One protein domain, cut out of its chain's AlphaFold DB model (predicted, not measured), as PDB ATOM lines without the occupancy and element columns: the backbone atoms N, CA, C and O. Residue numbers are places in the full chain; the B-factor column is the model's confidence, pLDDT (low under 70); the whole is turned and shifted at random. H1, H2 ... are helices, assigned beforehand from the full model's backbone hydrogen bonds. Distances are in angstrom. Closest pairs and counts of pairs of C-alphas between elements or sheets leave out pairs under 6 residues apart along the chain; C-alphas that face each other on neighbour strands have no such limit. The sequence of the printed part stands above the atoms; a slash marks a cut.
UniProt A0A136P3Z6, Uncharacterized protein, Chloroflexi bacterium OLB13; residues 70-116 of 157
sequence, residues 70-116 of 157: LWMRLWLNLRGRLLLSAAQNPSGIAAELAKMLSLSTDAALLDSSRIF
ATOM      1  N   LEU A  70      46.375  51.907  98.284       92.25
ATOM      2  CA  LEU A  70      45.202  51.781  97.420       92.25
ATOM      3  C   LEU A  70      43.915  51.450  98.192       92.25
ATOM      4  O   LEU A  70      42.890  52.068  97.914       92.25
ATOM      5  N   TRP A  71      43.951  50.546  99.175       91.38
ATOM      6  CA  TRP A  71      42.755  50.187  99.954       91.38
ATOM      7  C   TRP A  71      42.150  51.398 100.683       91.38
ATOM      8  O   TRP A  71      40.937  51.596 100.664       91.38
ATOM      9  N   MET A  72      42.996  52.258 101.258       93.25
ATOM     10  CA  MET A  72      42.557  53.452 101.982       93.25
ATOM     11  C   MET A  72      41.976  54.477 101.012       93.25
ATOM     12  O   MET A  72      40.960  55.104 101.296       93.25
ATOM     13  N   ARG A  73      42.566  54.595  99.820       92.00
ATOM     14  CA  ARG A  73      42.019  55.425  98.744       92.00
ATOM     15  C   ARG A  73      40.656  54.915  98.269       92.00
ATOM     16  O   ARG A  73      39.752  55.721  98.068       92.00
ATOM     17  N   LEU A  74      40.492  53.604  98.088       93.00
ATOM     18  CA  LEU A  74      39.206  53.002  97.721       93.00
ATOM     19  C   LEU A  74      38.154  53.272  98.797       93.00
ATOM     20  O   LEU A  74      37.042  53.676  98.466       93.00
ATOM     21  N   TRP A  75      38.531  53.140 100.068       92.44
ATOM     22  CA  TRP A  75      37.657  53.441 101.197       92.44
ATOM     23  C   TRP A  75      37.232  54.913 101.241       92.44
ATOM     24  O   TRP A  75      36.045  55.214 101.348       92.44
ATOM     25  N   LEU A  76      38.180  55.843 101.092       91.31
ATOM     26  CA  LEU A  76      37.895  57.280 101.058       91.31
ATOM     27  C   LEU A  76      37.013  57.659  99.863       91.31
ATOM     28  O   LEU A  76      36.065  58.422 100.023       91.31
ATOM     29  N   ASN A  77      37.272  57.084  98.686       91.56
ATOM     30  CA  ASN A  77      36.437  57.287  97.502       91.56
ATOM     31  C   ASN A  77      35.022  56.743  97.703       91.56
ATOM     32  O   ASN A  77      34.057  57.407  97.331       91.56
ATOM     33  N   LEU A  78      34.889  55.549  98.284       92.31
ATOM     34  CA  LEU A  78      33.592  54.956  98.591       92.31
ATOM     35  C   LEU A  78      32.818  55.841  99.571       92.31
ATOM     36  O   LEU A  78      31.667  56.176  99.302       92.31
ATOM     37  N   ARG A  79      33.470  56.282 100.653       91.38
ATOM     38  CA  ARG A  79      32.886  57.193 101.643       91.38
ATOM     39  C   ARG A  79      32.459  58.517 101.009       91.38
ATOM     40  O   ARG A  79      31.340  58.959 101.243       91.38
ATOM     41  N   GLY A  80      33.313  59.124 100.185       91.06
ATOM     42  CA  GLY A  80      32.995  60.366  99.478       91.06
ATOM     43  C   GLY A  80      31.810  60.207  98.526       91.06
ATOM     44  O   GLY A  80      30.896  61.026  98.543       91.06
ATOM     45  N   ARG A  81      31.768  59.116  97.748       91.56
ATOM     46  CA  ARG A  81      30.640  58.801  96.853       91.56
ATOM     47  C   ARG A  81      29.341  58.565  97.615       91.56
ATOM     48  O   ARG A  81      28.296  59.038  97.183       91.56
ATOM     49  N   LEU A  82      29.410  57.847  98.733       92.62
ATOM     50  CA  LEU A  82      28.260  57.581  99.588       92.62
ATOM     51  C   LEU A  82      27.702  58.879 100.175       92.62
ATOM     52  O   LEU A  82      26.502  59.108 100.078       92.62
ATOM     53  N   LEU A  83      28.565  59.749 100.705       92.81
ATOM     54  CA  LEU A  83      28.158  61.043 101.252       92.81
ATOM     55  C   LEU A  83      27.579  61.975 100.184       92.81
ATOM     56  O   LEU A  83      26.551  62.600 100.422       92.81
ATOM     57  N   LEU A  84      28.189  62.030  98.999       92.12
ATOM     58  CA  LEU A  84      27.680  62.836  97.888       92.12
ATOM     59  C   LEU A  84      26.304  62.340  97.419       92.12
ATOM     60  O   LEU A  84      25.396  63.138  97.205       92.12
ATOM     61  N   SER A  85      26.136  61.020  97.306       92.00
ATOM     62  CA  SER A  85      24.853  60.402  96.953       92.00
ATOM     63  C   SER A  85      23.786  60.646  98.026       92.00
ATOM     64  O   SER A  85      22.654  60.992  97.701       92.00
ATOM     65  N   ALA A  86      24.157  60.541  99.306       92.06
ATOM     66  CA  ALA A  86      23.278  60.833 100.435       92.06
ATOM     67  C   ALA A  86      22.845  62.308 100.480       92.06
ATOM     68  O   ALA A  86      21.686  62.591 100.772       92.06
ATOM     69  N   ALA A  87      23.750  63.240 100.161       90.00
ATOM     70  CA  ALA A  87      23.441  64.667 100.088       90.00
ATOM     71  C   ALA A  87      22.492  64.998  98.921       90.00
ATOM     72  O   ALA A  87      21.618  65.846  99.067       90.00
ATOM     73  N   GLN A  88      22.634  64.313  97.779       90.19
ATOM     74  CA  GLN A  88      21.749  64.485  96.620       90.19
ATOM     75  C   GLN A  88      20.372  63.835  96.818       90.19
ATOM     76  O   GLN A  88      19.369  64.400  96.393       90.19
ATOM     77  N   ASN A  89      20.313  62.663  97.464       90.69
ATOM     78  CA  ASN A  89      19.085  61.898  97.704       90.69
ATOM     79  C   ASN A  89      18.934  61.537  99.198       90.69
ATOM     80  O   ASN A  89      19.253  60.410  99.596       90.69
ATOM     81  N   PRO A  90      18.388  62.447 100.030       87.12
ATOM     82  CA  PRO A  90      18.321  62.275 101.488       87.12
ATOM     83  C   PRO A  90      17.429  61.120 101.975       87.12
ATOM     84  O   PRO A  90      17.519  60.715 103.135       87.12
ATOM     85  N   SER A  91      16.557  60.596 101.110       90.81
ATOM     86  CA  SER A  91      15.662  59.461 101.376       90.81
ATOM     87  C   SER A  91      16.156  58.129 100.792       90.81
ATOM     88  O   SER A  91      15.475  57.116 100.930       90.81
ATOM     89  N   GLY A  92      17.314  58.111 100.124       90.56
ATOM     90  CA  GLY A  92      17.847  56.915  99.472       90.56
ATOM     91  C   GLY A  92      18.641  55.989 100.399       90.56
ATOM     92  O   GLY A  92      19.068  56.369 101.489       90.56
ATOM     93  N   ILE A  93      18.946  54.786  99.901       92.88
ATOM     94  CA  ILE A  93      19.746  53.761 100.605       92.88
ATOM     95  C   ILE A  93      21.117  54.313 101.038       92.88
ATOM     96  O   ILE A  93      21.614  54.000 102.115       92.88
ATOM     97  N   ALA A  94      21.733  55.177 100.223       90.69
ATOM     98  CA  ALA A  94      23.008  55.810 100.561       90.69
ATOM     99  C   ALA A  94      22.909  56.716 101.802       90.69
ATOM    100  O   ALA A  94      23.840  56.743 102.605       90.69
ATOM    101  N   ALA A  95      21.787  57.421 101.984       89.12
ATOM    102  CA  ALA A  95      21.548  58.262 103.155       89.12
ATOM    103  C   ALA A  95      21.288  57.425 104.413       89.12
ATOM    104  O   ALA A  95      21.743  57.784 105.497       89.12
ATOM    105  N   GLU A  96      20.618  56.283 104.273       91.81
ATOM    106  CA  GLU A  96      20.439  55.334 105.373       91.81
ATOM    107  C   GLU A  96      21.774  54.714 105.806       91.81
ATOM    108  O   GLU A  96      22.114  54.750 106.988       91.81
ATOM    109  N   LEU A  97      22.597  54.266 104.852       91.75
ATOM    110  CA  LEU A  97      23.949  53.778 105.136       91.75
ATOM    111  C   LEU A  97      24.839  54.864 105.758       91.75
ATOM    112  O   LEU A  97      25.618  54.567 106.663       91.75
ATOM    113  N   ALA A  98      24.715  56.123 105.319       90.88
ATOM    114  CA  ALA A  98      25.426  57.245 105.931       90.88
ATOM    115  C   ALA A  98      25.037  57.416 107.403       90.88
ATOM    116  O   ALA A  98      25.918  57.550 108.253       90.88
ATOM    117  N   LYS A  99      23.738  57.337 107.720       90.25
ATOM    118  CA  LYS A  99      23.231  57.399 109.099       90.25
ATOM    119  C   LYS A  99      23.711  56.218 109.941       90.25
ATOM    120  O   LYS A  99      24.181  56.437 111.051       90.25
ATOM    121  N   MET A 100      23.654  54.991 109.413       93.19
ATOM    122  CA  MET A 100      24.131  53.788 110.117       93.19
ATOM    123  C   MET A 100      25.624  53.860 110.452       93.19
ATOM    124  O   MET A 100      26.050  53.387 111.502       93.19
ATOM    125  N   LEU A 101      26.421  54.460 109.566       89.88
ATOM    126  CA  LEU A 101      27.859  54.654 109.753       89.88
ATOM    127  C   LEU A 101      28.202  55.956 110.507       89.88
ATOM    128  O   LEU A 101      29.380  56.305 110.596       89.88
ATOM    129  N   SER A 102      27.202  56.681 111.027       88.31
ATOM    130  CA  SER A 102      27.358  57.975 111.711       88.31
ATOM    131  C   SER A 102      28.160  59.001 110.896       88.31
ATOM    132  O   SER A 102      28.972  59.763 111.427       88.31
ATOM    133  N   LEU A 103      27.963  59.004 109.578       87.25
ATOM    134  CA  LEU A 103      28.642  59.899 108.652       87.25
ATOM    135  C   LEU A 103      27.819  61.177 108.452       87.25
ATOM    136  O   LEU A 103      26.698  61.122 107.952       87.25
ATOM    137  N   SER A 104      28.394  62.334 108.796       85.88
ATOM    138  CA  SER A 104      27.765  63.631 108.514       85.88
ATOM    139  C   SER A 104      27.790  63.938 107.012       85.88
ATOM    140  O   SER A 104      28.845  63.905 106.370       85.88
ATOM    141  N   THR A 105      26.618  64.262 106.469       85.00
ATOM    142  CA  THR A 105      26.427  64.738 105.092       85.00
ATOM    143  C   THR A 105      26.910  66.169 104.889       85.00
ATOM    144  O   THR A 105      27.192  66.542 103.755       85.00
ATOM    145  N   ASP A 106      27.093  66.942 105.963       82.94
ATOM    146  CA  ASP A 106      27.596  68.320 105.884       82.94
ATOM    147  C   ASP A 106      29.020  68.365 105.326       82.94
ATOM    148  O   ASP A 106      29.400  69.316 104.656       82.94
ATOM    149  N   ALA A 107      29.796  67.292 105.517       81.75
ATOM    150  CA  ALA A 107      31.126  67.155 104.930       81.75
ATOM    151  C   ALA A 107      31.118  67.103 103.387       81.75
ATOM    152  O   ALA A 107      32.163  67.306 102.770       81.75
ATOM    153  N   ALA A 108      29.973  66.804 102.760       82.62
ATOM    154  CA  ALA A 108      29.809  66.844 101.307       82.62
ATOM    155  C   ALA A 108      29.303  68.204 100.795       82.62
ATOM    156  O   ALA A 108      29.263  68.411  99.582       82.62
ATOM    157  N   LEU A 109      28.923  69.120 101.690       82.06
ATOM    158  CA  LEU A 109      28.438  70.449 101.340       82.06
ATOM    159  C   LEU A 109      29.582  71.461 101.465       82.06
ATOM    160  O   LEU A 109      30.222  71.582 102.506       82.06
ATOM    161  N   LEU A 110      29.839  72.205 100.390       80.00
ATOM    162  CA  LEU A 110      30.724  73.366 100.433       80.00
ATOM    163  C   LEU A 110      29.898  74.603 100.793       80.00
ATOM    164  O   LEU A 110      29.040  75.023 100.018       80.00
ATOM    165  N   ASP A 111      30.182  75.205 101.944       81.06
ATOM    166  CA  ASP A 111      29.606  76.494 102.321       81.06
ATOM    167  C   ASP A 111      30.397  77.631 101.658       81.06
ATOM    168  O   ASP A 111      31.503  77.981 102.083       81.06
ATOM    169  N   SER A 112      29.829  78.213 100.600       78.62
ATOM    170  CA  SER A 112      30.450  79.315  99.862       78.62
ATOM    171  C   SER A 112      30.697  80.540 100.739       78.62
ATOM    172  O   SER A 112      31.682  81.243 100.530       78.62
ATOM    173  N   SER A 113      29.844  80.784 101.738       82.06
ATOM    174  CA  SER A 113      29.990  81.943 102.620       82.06
ATOM    175  C   SER A 113      31.254  81.852 103.472       82.06
ATOM    176  O   SER A 113      31.882  82.872 103.721       82.06
ATOM    177  N   ARG A 114      31.673  80.636 103.853       78.69
ATOM    178  CA  ARG A 114      32.911  80.387 104.607       78.69
ATOM    179  C   ARG A 114      34.152  80.354 103.727       78.69
ATOM    180  O   ARG A 114      35.210  80.781 104.170       78.69
ATOM    181  N   ILE A 115      34.038  79.837 102.505       80.19
ATOM    182  CA  ILE A 115      35.177  79.720 101.579       80.19
ATOM    183  C   ILE A 115      35.598  81.087 101.051       80.19
ATOM    184  O   ILE A 115      36.789  81.359 100.934       80.19
ATOM    185  N   PHE A 116      34.620  81.939 100.752       81.69
ATOM    186  CA  PHE A 116      34.855  83.299 100.278       81.69
ATOM    187  C   PHE A 116      34.777  84.337 101.402       81.69
ATOM    188  O   PHE A 116      34.787  85.535 101.120       81.69
TER     189      PHE A 116
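What this domain is: This is residues 70 to 116 of the 157 residues of an uncharacterized protein of Chloroflexi bacterium OLB13 (UniProt A0A136P3Z6). One long helix, H1, sticks out with its first residues, 70 to 78, while its later part lies in a small body, where the shorter helix H2 sits across it and the one-turn helix H3 packs on it. At the other end a thin arm, residues 110 to 116, sticks out and holds the small helix H4. The printed part has 47 residues with four named helices, in the order H1, H2, H3, H4, and no named strand; its class is all helix. It is only just loose, close to compact, with a radius of gyration of the C-alphas of 11.7 A, and flat, spanning 33 by 29 by 16 A.

How they stand to each other: Begin with H1, residues 70 to 88, which touches H2, residues 93 to 100, with residues 82 to 87 alone; look at the closest C-alphas, those of Ala 86 and Ala 95, 4.1 A apart. Their lines are only just about perpendicular, at 71 degrees. H3, residues 105 to 108, touches residues 80 to 87 of H1 alone, closest at the C-alphas of Leu 83 and Thr 105, 5.6 A apart. H2 and H3 are close but not clearly touching: the closest C-alphas, of Ala 98 and Thr 105, are 7.6 A apart. H4, residues 112 to 115, is apart from H1, H2 and H3. In H1 and H2 every O i to N i+4 pair is within hydrogen-bond range; H3 and H4 are too short for such a pair.

Where its parts are: Find C-alpha 70 at (45.202, 51.781, 97.420); from there H1 runs 26.7 A to C-alpha 88. H2 covers 10.5 A, H3 5.5 A and H4 5.0 A, ending at C-alpha 115, (35.177, 79.720, 101.579).

The domain as a whole: The C-alphas farthest apart, of Trp 71 and Ser 113, are 34.3 A apart. The printed part has no cut, its three links are tight, and no printed residue has a pLDDT under 70.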